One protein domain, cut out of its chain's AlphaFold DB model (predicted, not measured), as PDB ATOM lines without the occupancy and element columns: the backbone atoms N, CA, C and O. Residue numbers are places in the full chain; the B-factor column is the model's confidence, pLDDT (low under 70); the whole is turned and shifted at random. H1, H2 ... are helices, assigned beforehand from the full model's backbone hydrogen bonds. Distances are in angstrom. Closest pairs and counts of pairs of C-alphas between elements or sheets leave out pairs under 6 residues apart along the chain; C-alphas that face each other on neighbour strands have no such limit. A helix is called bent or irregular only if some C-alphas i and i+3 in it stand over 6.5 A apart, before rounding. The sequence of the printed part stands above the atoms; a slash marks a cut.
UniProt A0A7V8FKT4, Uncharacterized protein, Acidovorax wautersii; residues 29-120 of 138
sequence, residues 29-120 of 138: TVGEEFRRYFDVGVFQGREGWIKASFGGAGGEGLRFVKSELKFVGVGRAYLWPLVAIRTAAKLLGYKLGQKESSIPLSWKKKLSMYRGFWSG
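AT A GLANCE: This is residues 29 to 120 of the 138 residues of an uncharacterized protein of Acidovorax wautersii (UniProt A0A7V8FKT4). One long helix, H4, makes the longest axis, with H1 packed beside its later part and H3 folded back beside its earlier part as a helical hairpin. Between H1 and H3 the chain makes an arch away from H4, where residues 49 to 60 stick out, and the small helices H5 and H6 form a head at the other end of the long axis from the turn between H3 and H4. The printed part has 92 residues with six named helices, H1 to H6 in order along the chain, and no named strand; the class is all helix. It is elongated, spanning 48 by 31 by 18 A, and only just loose, close to compact, with a radius of gyration of the C-alphas of 15.1 A.

IN THESE COORDINATES: Find C-alpha 30 at (-57.476, -44.344, 11.732); from there H1, residues 30 to 46, runs 24.3 A. Next come H2, residues 48 to 54, and H3, residues 60 to 72, which is 18.4 A long. Find C-alpha 74 at (-47.988, -26.062, 19.861), where H4 begins; it runs 34.0 A through residues 74 to 98. H4 is irregular, with C-alphas 75 and 78 8.5 A apart, and it has a kink of 49 degrees near residue 81. H5 holds residues 105 to 111, and H6, residues 115 to 119, ends at C-alpha 119 at (-58.935, -64.239, -3.321).

HOW THE PARTS SIT: Begin at H1, which touches H4 and runs the same way at a steep tilt of 38 degrees, only just steep; look at Gly 41 and Gly 97, their closest C-alphas, 4.1 A apart. H1 and H2 are close but not clearly touching, with the C-alphas of Gln 44 and Ile 50 closest at 7.6 A, and their lines stand about perpendicular at 86 degrees. H2 and H3 are apart. H3 and H4 form a hairpin: they run opposite ways at a shallow tilt of 26 degrees, and H3 touches residues 79 to 87 of H4 alone, with the C-alphas of Leu 69 and Trp 80 closest at 7.1 A. H4 and H5 are near each other, with 5 pairs of C-alphas within 10 A. H5 is close to but not clearly touching H1, and the closest C-alphas, of Arg 35 and Leu 111, are 5.5 A apart. H5 and H6 touch, with the C-alphas of Lys 109 and Arg 115 closest at 5.2 A. In H1, H2, H3 and H5 every O i to N i+4 pair is within hydrogen-bond range, against 16 of 21 in H4 and 0 of 1 in H6, where 2 of 2 O i to N i+3 pairs are within range.

THE WHOLE: Look for the two C-alphas farthest apart at Gly 75 and Gly 120, 48.1 A from each other. The printed part has no cut and no long link. Mean pLDDT of the printed part is 92.0, and residue 58 alone is under 70.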
ATOM      1  N   THR A  29     -60.183 -42.742   7.957       95.38
ATOM      2  CA  THR A  29     -60.227 -43.022   9.387       95.38
ATOM      3  C   THR A  29     -58.926 -43.691   9.838       95.38
ATOM      4  O   THR A  29     -58.191 -44.273   9.040       95.38
ATOM      5  N   VAL A  30     -58.649 -43.664  11.145       95.94
ATOM      6  CA  VAL A  30     -57.476 -44.344  11.732       95.94
ATOM      7  C   VAL A  30     -57.454 -45.836  11.363       95.94
ATOM      8  O   VAL A  30     -56.402 -46.393  11.052       95.94
ATOM      9  N   GLY A  31     -58.625 -46.483  11.357       97.06
ATOM     10  CA  GLY A  31     -58.756 -47.890  10.983       97.06
ATOM     11  C   GLY A  31     -58.441 -48.150   9.509       97.06
ATOM     12  O   GLY A  31     -57.796 -49.144   9.186       97.06
ATOM     13  N   GLU A  32     -58.844 -47.262   8.605       96.19
ATOM     14  CA  GLU A  32     -58.500 -47.379   7.183       96.19
ATOM     15  C   GLU A  32     -57.020 -47.090   6.925       96.19
ATOM     16  O   GLU A  32     -56.398 -47.802   6.139       96.19
ATOM     17  N   GLU A  33     -56.425 -46.120   7.630       96.19
ATOM     18  CA  GLU A  33     -54.977 -45.891   7.583       96.19
ATOM     19  C   GLU A  33     -54.210 -47.136   8.035       96.19
ATOM     20  O   GLU A  33     -53.275 -47.553   7.351       96.19
ATOM     21  N   PHE A  34     -54.634 -47.776   9.127       98.06
ATOM     22  CA  PHE A  34     -54.061 -49.045   9.572       98.06
ATOM     23  C   PHE A  34     -54.133 -50.110   8.470       98.06
ATOM     24  O   PHE A  34     -53.109 -50.694   8.117       98.06
ATOM     25  N   ARG A  35     -55.321 -50.344   7.895       97.62
ATOM     26  CA  ARG A  35     -55.530 -51.387   6.874       97.62
ATOM     27  C   ARG A  35     -54.718 -51.129   5.609       97.62
ATOM     28  O   ARG A  35     -54.139 -52.044   5.029       97.62
ATOM     29  N   ARG A  36     -54.624 -49.863   5.202       96.44
ATOM     30  CA  ARG A  36     -53.788 -49.437   4.079       96.44
ATOM     31  C   ARG A  36     -52.314 -49.717   4.353       96.44
ATOM     32  O   ARG A  36     -51.623 -50.249   3.490       96.44
ATOM     33  N   TYR A  37     -51.821 -49.356   5.537       96.69
ATOM     34  CA  TYR A  37     -50.426 -49.602   5.894       96.69
ATOM     35  C   TYR A  37     -50.131 -51.088   6.113       96.69
ATOM     36  O   TYR A  37     -49.011 -51.506   5.830       96.69
ATOM     37  N   PHE A  38     -51.116 -51.892   6.523       97.75
ATOM     38  CA  PHE A  38     -51.019 -53.351   6.495       97.75
ATOM     39  C   PHE A  38     -50.723 -53.856   5.084       97.75
ATOM     40  O   PHE A  38     -49.706 -54.516   4.893       97.75
ATOM     41  N   ASP A  39     -51.508 -53.459   4.082       96.44
ATOM     42  CA  ASP A  39     -51.276 -53.870   2.689       96.44
ATOM     43  C   ASP A  39     -49.915 -53.395   2.149       96.44
ATOM     44  O   ASP A  39     -49.213 -54.142   1.468       96.44
ATOM     45  N   VAL A  40     -49.488 -52.177   2.506       95.12
ATOM     46  CA  VAL A  40     -48.136 -51.682   2.182       95.12
ATOM     47  C   VAL A  40     -47.055 -52.542   2.846       95.12
ATOM     48  O   VAL A  40     -46.038 -52.839   2.218       95.12
ATOM     49  N   GLY A  41     -47.264 -52.948   4.098       94.94
ATOM     50  CA  GLY A  41     -46.372 -53.840   4.834       94.94
ATOM     51  C   GLY A  41     -46.261 -55.217   4.187       94.94
ATOM     52  O   GLY A  41     -45.147 -55.708   4.026       94.94
ATOM     53  N   VAL A  42     -47.388 -55.799   3.760       95.19
ATOM     54  CA  VAL A  42     -47.436 -57.063   3.004       95.19
ATOM     55  C   VAL A  42     -46.618 -56.942   1.726       95.19
ATOM     56  O   VAL A  42     -45.737 -57.761   1.476       95.19
ATOM     57  N   PHE A  43     -46.867 -55.891   0.942       93.75
ATOM     58  CA  PHE A  43     -46.149 -55.647  -0.305       93.75
ATOM     59  C   PHE A  43     -44.638 -55.520  -0.073       93.75
ATOM     60  O   PHE A  43     -43.864 -56.211  -0.721       93.75
ATOM     61  N   GLN A  44     -44.207 -54.696   0.885       91.62
ATOM     62  CA  GLN A  44     -42.782 -54.509   1.192       91.62
ATOM     63  C   GLN A  44     -42.124 -55.757   1.799       91.62
ATOM     64  O   GLN A  44     -40.925 -55.959   1.630       91.62
ATOM     65  N   GLY A  45     -42.885 -56.583   2.523       91.75
ATOM     66  CA  GLY A  45     -42.409 -57.860   3.052       91.75
ATOM     67  C   GLY A  45     -42.183 -58.896   1.950       91.75
ATOM     68  O   GLY A  45     -41.162 -59.576   1.954       91.75
ATOM     69  N   ARG A  46     -43.110 -58.986   0.988       91.50
ATOM     70  CA  ARG A  46     -43.019 -59.907  -0.158       91.50
ATOM     71  C   ARG A  46     -41.999 -59.448  -1.200       91.50
ATOM     72  O   ARG A  46     -41.239 -60.259  -1.714       91.50
ATOM     73  N   GLU A  47     -41.921 -58.146  -1.453       92.56
ATOM     74  CA  GLU A  47     -41.006 -57.531  -2.421       92.56
ATOM     75  C   GLU A  47     -39.706 -57.040  -1.764       92.56
ATOM     76  O   GLU A  47     -39.262 -55.908  -1.974       92.56
ATOM     77  N   GLY A  48     -39.072 -57.898  -0.956       90.75
ATOM     78  CA  GLY A  48     -37.868 -57.551  -0.190       90.75
ATOM     79  C   GLY A  48     -36.688 -57.061  -1.042       90.75
ATOM     80  O   GLY A  48     -35.865 -56.279  -0.559       90.75
ATOM     81  N   TRP A  49     -36.640 -57.444  -2.325       93.00
ATOM     82  CA  TRP A  49     -35.632 -56.972  -3.279       93.00
ATOM     83  C   TRP A  49     -35.645 -55.448  -3.442       93.00
ATOM     84  O   TRP A  49     -34.585 -54.858  -3.597       93.00
ATOM     85  N   ILE A  50     -36.804 -54.783  -3.330       92.12
ATOM     86  CA  ILE A  50     -36.898 -53.320  -3.460       92.12
ATOM     87  C   ILE A  50     -36.050 -52.655  -2.375       92.12
ATOM     88  O   ILE A  50     -35.247 -51.768  -2.651       92.12
ATOM     89  N   LYS A  51     -36.191 -53.119  -1.130       89.81
ATOM     90  CA  LYS A  51     -35.400 -52.613  -0.007       89.81
ATOM     91  C   LYS A  51     -33.917 -52.960  -0.160       89.81
ATOM     92  O   LYS A  51     -33.072 -52.152   0.215       89.81
ATOM     93  N   ALA A  52     -33.600 -54.144  -0.682       91.25
ATOM     94  CA  ALA A  52     -32.218 -54.553  -0.923       91.25
ATOM     95  C   ALA A  52     -31.538 -53.683  -1.995       91.25
ATOM     96  O   ALA A  52     -30.383 -53.309  -1.829       91.25
ATOM     97  N   SER A  53     -32.264 -53.316  -3.054       93.00
ATOM     98  CA  SER A  53     -31.746 -52.516  -4.168       93.00
ATOM     99  C   SER A  53     -31.675 -51.016  -3.877       93.00
ATOM    100  O   SER A  53     -30.734 -50.362  -4.311       93.00
ATOM    101  N   PHE A  54     -32.663 -50.456  -3.173       89.88
ATOM    102  CA  PHE A  54     -32.805 -49.000  -2.996       89.88
ATOM    103  C   PHE A  54     -32.573 -48.521  -1.557       89.88
ATOM    104  O   PHE A  54     -32.662 -47.327  -1.277       89.88
ATOM    105  N   GLY A  55     -32.270 -49.436  -0.637       85.50
ATOM    106  CA  GLY A  55     -32.105 -49.141   0.779       85.50
ATOM    107  C   GLY A  55     -33.420 -49.128   1.564       85.50
ATOM    108  O   GLY A  55     -34.531 -49.209   1.038       85.50
ATOM    109  N   GLY A  56     -33.286 -49.076   2.891       76.44
ATOM    110  CA  GLY A  56     -34.420 -48.976   3.807       76.44
ATOM    111  C   GLY A  56     -34.906 -47.543   4.014       76.44
ATOM    112  O   GLY A  56     -34.219 -46.580   3.694       76.44
ATOM    113  N   ALA A  57     -36.068 -47.408   4.657       70.00
ATOM    114  CA  ALA A  57     -36.570 -46.135   5.176       70.00
ATOM    115  C   ALA A  57     -35.731 -45.665   6.386       70.00
ATOM    116  O   ALA A  57     -36.178 -45.722   7.531       70.00
ATOM    117  N   GLY A  58     -34.476 -45.280   6.156       63.91
ATOM    118  CA  GLY A  58     -33.578 -44.755   7.184       63.91
ATOM    119  C   GLY A  58     -34.041 -43.376   7.648       63.91
ATOM    120  O   GLY A  58     -34.004 -42.423   6.882       63.91
ATOM    121  N   GLY A  59     -34.527 -43.266   8.887       78.81
ATOM    122  CA  GLY A  59     -34.900 -41.990   9.519       78.81
ATOM    123  C   GLY A  59     -36.155 -41.292   8.971       78.81
ATOM    124  O   GLY A  59     -36.731 -40.462   9.673       78.81
ATOM    125  N   GLU A  60     -36.636 -41.659   7.781       86.62
ATOM    126  CA  GLU A  60     -37.775 -41.007   7.121       86.62
ATOM    127  C   GLU A  60     -39.062 -41.067   7.954       86.62
ATOM    128  O   GLU A  60     -39.821 -40.103   8.008       86.62
ATOM    129  N   GLY A  61     -39.268 -42.162   8.694       86.31
ATOM    130  CA  GLY A  61     -40.390 -42.277   9.627       86.31
ATOM    131  C   GLY A  61     -40.339 -41.230  10.744       86.31
ATOM    132  O   GLY A  61     -41.348 -40.603  11.048       86.31
ATOM    133  N   LEU A  62     -39.159 -40.985  11.321       87.31
ATOM    134  CA  LEU A  62     -38.989 -39.949  12.343       87.31
ATOM    135  C   LEU A  62     -39.128 -38.547  11.739       87.31
ATOM    136  O   LEU A  62     -39.703 -37.662  12.372       87.31
ATOM    137  N   ARG A  63     -38.631 -38.344  10.512       91.31
ATOM    138  CA  ARG A  63     -38.788 -37.084   9.774       91.31
ATOM    139  C   ARG A  63     -40.265 -36.761   9.541       91.31
ATOM    140  O   ARG A  63     -40.667 -35.633   9.808       91.31
ATOM    141  N   PHE A  64     -41.061 -37.759   9.158       90.31
ATOM    142  CA  PHE A  64     -42.511 -37.644   9.007       90.31
ATOM    143  C   PHE A  64     -43.212 -37.270  10.323       90.31
ATOM    144  O   PHE A  64     -44.001 -36.331  10.364       90.31
ATOM    145  N   VAL A  65     -42.890 -37.940  11.435       90.62
ATOM    146  CA  VAL A  65     -43.488 -37.600  12.742       90.62
ATOM    147  C   VAL A  65     -43.150 -36.164  13.146       90.62
ATOM    148  O   VAL A  65     -44.025 -35.414  13.577       90.62
ATOM    149  N   LYS A  66     -41.893 -35.747  12.961       91.56
ATOM    150  CA  LYS A  66     -41.469 -34.367  13.229       91.56
ATOM    151  C   LYS A  66     -42.210 -33.362  12.346       91.56
ATOM    152  O   LYS A  66     -42.588 -32.305  12.846       91.56
ATOM    153  N   SER A  67     -42.435 -33.669  11.065       92.25
ATOM    154  CA  SER A  67     -43.186 -32.779  10.174       92.25
ATOM    155  C   SER A  67     -44.656 -32.665  10.566       92.25
ATOM    156  O   SER A  67     -45.183 -31.558  10.540       92.25
ATOM    157  N   GLU A  68     -45.296 -33.755  10.997       92.25
ATOM    158  CA  GLU A  68     -46.687 -33.739  11.474       92.25
ATOM    159  C   GLU A  68     -46.835 -32.890  12.742       92.25
ATOM    160  O   GLU A  68     -47.700 -32.019  12.816       92.25
ATOM    161  N   LEU A  69     -45.949 -33.082  13.726       90.94
ATOM    162  CA  LEU A  69     -45.958 -32.281  14.954       90.94
ATOM    163  C   LEU A  69     -45.677 -30.801  14.670       90.94
ATOM    164  O   LEU A  69     -46.327 -29.931  15.249       90.94
ATOM    165  N   LYS A  70     -44.756 -30.504  13.743       92.12
ATOM    166  CA  LYS A  70     -44.487 -29.133  13.293       92.12
ATOM    167  C   LYS A  70     -45.703 -28.519  12.592       92.12
ATOM    168  O   LYS A  70     -45.982 -27.348  12.815       92.12
ATOM    169  N   PHE A  71     -46.412 -29.292  11.770       91.50
ATOM    170  CA  PHE A  71     -47.606 -28.844  11.052       91.50
ATOM    171  C   PHE A  71     -48.767 -28.530  12.000       91.50
ATOM    172  O   PHE A  71     -49.426 -27.503  11.853       91.50
ATOM    173  N   VAL A  72     -49.003 -29.385  12.998       92.19
ATOM    174  CA  VAL A  72     -50.021 -29.134  14.028       92.19
ATOM    175  C   VAL A  72     -49.622 -27.958  14.921       92.19
ATOM    176  O   VAL A  72     -50.470 -27.142  15.287       92.19
ATOM    177  N   GLY A  73     -48.331 -27.849  15.241       91.44
ATOM    178  CA  GLY A  73     -47.783 -26.810  16.101       91.44
ATOM    179  C   GLY A  73     -48.213 -26.952  17.566       91.44
ATOM    180  O   GLY A  73     -48.999 -27.823  17.944       91.44
ATOM    181  N   VAL A  74     -47.681 -26.072  18.417       87.38
ATOM    182  CA  VAL A  74     -47.988 -26.062  19.861       87.38
ATOM    183  C   VAL A  74     -49.367 -25.449  20.135       87.38
ATOM    184  O   VAL A  74     -50.070 -25.886  21.041       87.38
ATOM    185  N   GLY A  75     -49.817 -24.510  19.294       87.44
ATOM    186  CA  GLY A  75     -51.135 -23.871  19.418       87.44
ATOM    187  C   GLY A  75     -52.328 -24.821  19.245       87.44
ATOM    188  O   GLY A  75     -53.451 -24.462  19.581       87.44
ATOM    189  N   ARG A  76     -52.101 -26.046  18.748       91.94
ATOM    190  CA  ARG A  76     -53.115 -27.108  18.634       91.94
ATOM    191  C   ARG A  76     -52.658 -28.396  19.321       91.94
ATOM    192  O   ARG A  76     -52.897 -29.493  18.818       91.94
ATOM    193  N   ALA A  77     -52.007 -28.274  20.480       90.06
ATOM    194  CA  ALA A  77     -51.469 -29.410  21.239       90.06
ATOM    195  C   ALA A  77     -52.509 -30.504  21.557       90.06
ATOM    196  O   ALA A  77     -52.170 -31.683  21.607       90.06
ATOM    197  N   TYR A  78     -53.793 -30.152  21.678       92.56
ATOM    198  CA  TYR A  78     -54.888 -31.114  21.865       92.56
ATOM    199  C   TYR A  78     -55.046 -32.118  20.702       92.56
ATOM    200  O   TYR A  78     -55.667 -33.163  20.877       92.56
ATOM    201  N   LEU A  79     -54.469 -31.842  19.523       93.31
ATOM    202  CA  LEU A  79     -54.428 -32.764  18.382       93.31
ATOM    203  C   LEU A  79     -53.223 -33.717  18.415       93.31
ATOM    204  O   LEU A  79     -53.194 -34.682  17.650       93.31
ATOM    205  N   TRP A  80     -52.233 -33.496  19.285       93.50
ATOM    206  CA  TRP A  80     -51.049 -34.359  19.375       93.50
ATOM    207  C   TRP A  80     -51.391 -35.820  19.699       93.50
ATOM    208  O   TRP A  80     -50.821 -36.699  19.045       93.50
ATOM    209  N   PRO A  81     -52.348 -36.129  20.602       93.38
ATOM    210  CA  PRO A  81     -52.793 -37.504  20.808       93.38
ATOM    211  C   PRO A  81     -53.323 -38.150  19.523       93.38
ATOM    212  O   PRO A  81     -53.015 -39.306  19.243       93.38
ATOM    213  N   LEU A  82     -54.059 -37.405  18.691       93.44
ATOM    214  CA  LEU A  82     -54.571 -37.919  17.420       93.44
ATOM    215  C   LEU A  82     -53.440 -38.199  16.420       93.44
ATOM    216  O   LEU A  82     -53.456 -39.243  15.766       93.44
ATOM    217  N   VAL A  83     -52.445 -37.310  16.319       93.31
ATOM    218  CA  VAL A  83     -51.240 -37.535  15.496       93.31
ATOM    219  C   VAL A  83     -50.501 -38.788  15.959       93.31
ATOM    220  O   VAL A  83     -50.112 -39.618  15.131       93.31
ATOM    221  N   ALA A  84     -50.347 -38.968  17.273       93.56
ATOM    222  CA  ALA A  84     -49.713 -40.145  17.851       93.56
ATOM    223  C   ALA A  84     -50.498 -41.426  17.527       93.56
ATOM    224  O   ALA A  84     -49.907 -42.388  17.041       93.56
ATOM    225  N   ILE A  85     -51.824 -41.420  17.697       96.00
ATOM    226  CA  ILE A  85     -52.703 -42.557  17.376       96.00
ATOM    227  C   ILE A  85     -52.622 -42.911  15.887       96.00
ATOM    228  O   ILE A  85     -52.441 -44.079  15.545       96.00
ATOM    229  N   ARG A  86     -52.704 -41.922  14.988       95.06
ATOM    230  CA  ARG A  86     -52.581 -42.145  13.536       95.06
ATOM    231  C   ARG A  86     -51.210 -42.703  13.169       95.06
ATOM    232  O   ARG A  86     -51.116 -43.666  12.413       95.06
ATOM    233  N   THR A  87     -50.144 -42.145  13.733       94.50
ATOM    234  CA  THR A  87     -48.772 -42.626  13.510       94.50
ATOM    235  C   THR A  87     -48.600 -44.061  14.004       94.50
ATOM    236  O   THR A  87     -48.062 -44.900  13.281       94.50
ATOM    237  N   ALA A  88     -49.097 -44.366  15.204       95.50
ATOM    238  CA  ALA A  88     -49.059 -45.706  15.773       95.50
ATOM    239  C   ALA A  88     -49.849 -46.696  14.910       95.50
ATOM    240  O   ALA A  88     -49.331 -47.757  14.582       95.50
ATOM    241  N   ALA A  89     -51.052 -46.332  14.457       97.12
ATOM    242  CA  ALA A  89     -51.861 -47.156  13.564       97.12
ATOM    243  C   ALA A  89     -51.130 -47.474  12.248       97.12
ATOM    244  O   ALA A  89     -51.077 -48.634  11.838       97.12
ATOM    245  N   LYS A  90     -50.494 -46.475  11.620       95.94
ATOM    246  CA  LYS A  90     -49.669 -46.662  10.413       95.94
ATOM    247  C   LYS A  90     -48.500 -47.611  10.669       95.94
ATOM    248  O   LYS A  90     -48.269 -48.540   9.896       95.94
ATOM    249  N   LEU A  91     -47.772 -47.403  11.767       95.25
ATOM    250  CA  LEU A  91     -46.612 -48.219  12.114       95.25
ATOM    251  C   LEU A  91     -47.006 -49.665  12.438       95.25
ATOM    252  O   LEU A  91     -46.364 -50.591  11.947       95.25
ATOM    253  N   LEU A  92     -48.064 -49.861  13.227       96.81
ATOM    254  CA  LEU A  92     -48.582 -51.180  13.586       96.81
ATOM    255  C   LEU A  92     -49.076 -51.930  12.353       96.81
ATOM    256  O   LEU A  92     -48.675 -53.074  12.156       96.81
ATOM    257  N   GLY A  93     -49.874 -51.278  11.498       97.31
ATOM    258  CA  GLY A  93     -50.327 -51.857  10.235       97.31
ATOM    259  C   GLY A  93     -49.140 -52.316   9.398       97.31
ATOM    260  O   GLY A  93     -49.037 -53.491   9.058       97.31
ATOM    261  N   TYR A  94     -48.169 -51.429   9.174       96.06
ATOM    262  CA  TYR A  94     -46.964 -51.732   8.403       96.06
ATOM    263  C   TYR A  94     -46.161 -52.911   8.960       96.06
ATOM    264  O   TYR A  94     -45.825 -53.839   8.225       96.06
ATOM    265  N   LYS A  95     -45.865 -52.905  10.264       95.00
ATOM    266  CA  LYS A  95     -45.085 -53.969  10.911       95.00
ATOM    267  C   LYS A  95     -45.822 -55.303  10.919       95.00
ATOM    268  O   LYS A  95     -45.180 -56.338  10.756       95.00
ATOM    269  N   LEU A  96     -47.141 -55.285  11.096       96.44
ATOM    270  CA  LEU A  96     -47.959 -56.492  11.054       96.44
ATOM    271  C   LEU A  96     -48.049 -57.052   9.630       96.44
ATOM    272  O   LEU A  96     -47.899 -58.255   9.449       96.44
ATOM    273  N   GLY A  97     -48.201 -56.189   8.624       95.81
ATOM    274  CA  GLY A  97     -48.183 -56.576   7.213       95.81
ATOM    275  C   GLY A  97     -46.856 -57.213   6.791       95.81
ATOM    276  O   GLY A  97     -46.850 -58.211   6.082       95.81
ATOM    277  N   GLN A  98     -45.722 -56.718   7.295       93.88
ATOM    278  CA  GLN A  98     -44.411 -57.342   7.043       93.88
ATOM    279  C   GLN A  98     -44.296 -58.770   7.598       93.88
ATOM    280  O   GLN A  98     -43.492 -59.555   7.106       93.88
ATOM    281  N   LYS A  99     -45.082 -59.101   8.627       93.31
ATOM    282  CA  LYS A  99     -45.130 -60.423   9.268       93.31
ATOM    283  C   LYS A  99     -46.360 -61.228   8.841       93.31
ATOM    284  O   LYS A  99     -46.780 -62.141   9.543       93.31
ATOM    285  N   GLU A 100     -46.963 -60.899   7.703       94.06
ATOM    286  CA  GLU A 100     -48.210 -61.533   7.261       94.06
ATOM    287  C   GLU A 100     -48.109 -63.048   7.066       94.06
ATOM    288  O   GLU A 100     -49.115 -63.743   7.196       94.06
ATOM    289  N   SER A 101     -46.911 -63.576   6.804       89.88
ATOM    290  CA  SER A 101     -46.676 -65.009   6.608       89.88
ATOM    291  C   SER A 101     -47.103 -65.860   7.809       89.88
ATOM    292  O   SER A 101     -47.528 -66.995   7.612       89.88
ATOM    293  N   SER A 102     -47.066 -65.317   9.030       90.06
ATOM    294  CA  SER A 102     -47.521 -66.007  10.247       90.06
ATOM    295  C   SER A 102     -49.008 -65.799  10.560       90.06
ATOM    296  O   SER A 102     -49.499 -66.291  11.572       90.06
ATOM    297  N   ILE A 103     -49.730 -65.028   9.746       91.25
ATOM    298  CA  ILE A 103     -51.143 -64.701   9.961       91.25
ATOM    299  C   ILE A 103     -51.998 -65.665   9.121       91.25
ATOM    300  O   ILE A 103     -51.680 -65.910   7.963       91.25
ATOM    301  N   PRO A 104     -53.106 -66.216   9.632       91.81
ATOM    302  CA  PRO A 104     -54.029 -67.010   8.816       91.81
ATOM    303  C   PRO A 104     -54.808 -66.137   7.814       91.81
ATOM    304  O   PRO A 104     -55.148 -64.987   8.094       91.81
ATOM    305  N   LEU A 105     -55.154 -66.694   6.646       90.69
ATOM    306  CA  LEU A 105     -55.787 -65.972   5.525       90.69
ATOM    307  C   LEU A 105     -57.060 -65.196   5.915       90.69
ATOM    308  O   LEU A 105     -57.287 -64.081   5.442       90.69
ATOM    309  N   SER A 106     -57.883 -65.760   6.803       91.06
ATOM    310  CA  SER A 106     -59.110 -65.122   7.294       91.06
ATOM    311  C   SER A 106     -58.837 -63.798   8.013       91.06
ATOM    312  O   SER A 106     -59.588 -62.836   7.852       91.06
ATOM    313  N   TRP A 107     -57.735 -63.719   8.759       93.69
ATOM    314  CA  TRP A 107     -57.295 -62.501   9.429       93.69
ATOM    315  C   TRP A 107     -56.646 -61.523   8.456       93.69
ATOM    316  O   TRP A 107     -56.936 -60.331   8.538       93.69
ATOM    317  N   LYS A 108     -55.875 -61.999   7.470       93.56
ATOM    318  CA  LYS A 108     -55.320 -61.133   6.411       93.56
ATOM    319  C   LYS A 108     -56.425 -60.367   5.679       93.56
ATOM    320  O   LYS A 108     -56.349 -59.150   5.557       93.56
ATOM    321  N   LYS A 109     -57.519 -61.047   5.313       93.62
ATOM    322  CA  LYS A 109     -58.708 -60.427   4.693       93.62
ATOM    323  C   LYS A 109     -59.377 -59.363   5.572       93.62
ATOM    324  O   LYS A 109     -59.961 -58.422   5.041       93.62
ATOM    325  N   LYS A 110     -59.324 -59.501   6.901       94.00
ATOM    326  CA  LYS A 110     -59.894 -58.523   7.849       94.00
ATOM    327  C   LYS A 110     -58.979 -57.316   8.067       94.00
ATOM    328  O   LYS A 110     -59.474 -56.197   8.198       94.00
ATOM    329  N   LEU A 111     -57.671 -57.556   8.127       94.94
ATOM    330  CA  LEU A 111     -56.640 -56.542   8.357       94.94
ATOM    331  C   LEU A 111     -56.312 -55.738   7.093       94.94
ATOM    332  O   LEU A 111     -55.820 -54.621   7.199       94.94
ATOM    333  N   SER A 112     -56.609 -56.285   5.919       95.88
ATOM    334  CA  SER A 112     -56.372 -55.658   4.624       95.88
ATOM    335  C   SER A 112     -57.460 -54.668   4.223       95.88
ATOM    336  O   SER A 112     -58.649 -54.854   4.510       95.88
ATOM    337  N   MET A 113     -57.051 -53.615   3.519       96.00
ATOM    338  CA  MET A 113     -57.962 -52.685   2.863       96.00
ATOM    339  C   MET A 113     -58.483 -53.306   1.562       96.00
ATOM    340  O   MET A 113     -59.687 -53.286   1.305       96.00
ATOM    341  N   TYR A 114     -57.602 -53.931   0.777       93.44
ATOM    342  CA  TYR A 114     -57.935 -54.533  -0.516       93.44
ATOM    343  C   TYR A 114     -58.223 -56.034  -0.410       93.44
ATOM    344  O   TYR A 114     -57.439 -56.885  -0.823       93.44
ATOM    345  N   ARG A 115     -59.411 -56.380   0.094       91.31
ATOM    346  CA  ARG A 115     -59.812 -57.778   0.353       91.31
ATOM    347  C   ARG A 115     -59.717 -58.709  -0.861       91.31
ATOM    348  O   ARG A 115     -59.378 -59.876  -0.687       91.31
ATOM    349  N   GLY A 116     -59.994 -58.194  -2.063       90.00
ATOM    350  CA  GLY A 116     -59.961 -58.968  -3.313       90.00
ATOM    351  C   GLY A 116     -58.573 -59.491  -3.691       90.00
ATOM    352  O   GLY A 116     -58.469 -60.504  -4.377       90.00
ATOM    353  N   PHE A 117     -57.500 -58.872  -3.185       90.12
ATOM    354  CA  PHE A 117     -56.138 -59.384  -3.357       90.12
ATOM    355  C   PHE A 117     -55.998 -60.815  -2.812       90.12
ATOM    356  O   PHE A 117     -55.404 -61.679  -3.448       90.12
ATOM    357  N   TRP A 118     -56.631 -61.091  -1.669       92.06
ATOM    358  CA  TRP A 118     -56.544 -62.365  -0.946       92.06
ATOM    359  C   TRP A 118     -57.442 -63.478  -1.498       92.06
ATOM    360  O   TRP A 118     -57.533 -64.546  -0.893       92.06
ATOM    361  N   SER A 119     -58.186 -63.219  -2.571       88.62
ATOM    362  CA  SER A 119     -58.935 -64.239  -3.321       88.62
ATOM    363  C   SER A 119     -58.287 -64.581  -4.663       88.62
ATOM    364  O   SER A 119     -58.788 -65.458  -5.357       88.62
ATOM    365  N   GLY A 120     -57.213 -63.885  -5.044       85.81
ATOM    366  CA  GLY A 120     -56.512 -64.115  -6.303       85.81
ATOM    367  C   GLY A 120     -55.329 -65.081  -6.172       85.81
ATOM    368  O   GLY A 120     -54.846 -65.327  -5.066       85.81
TER     369      GLY A 120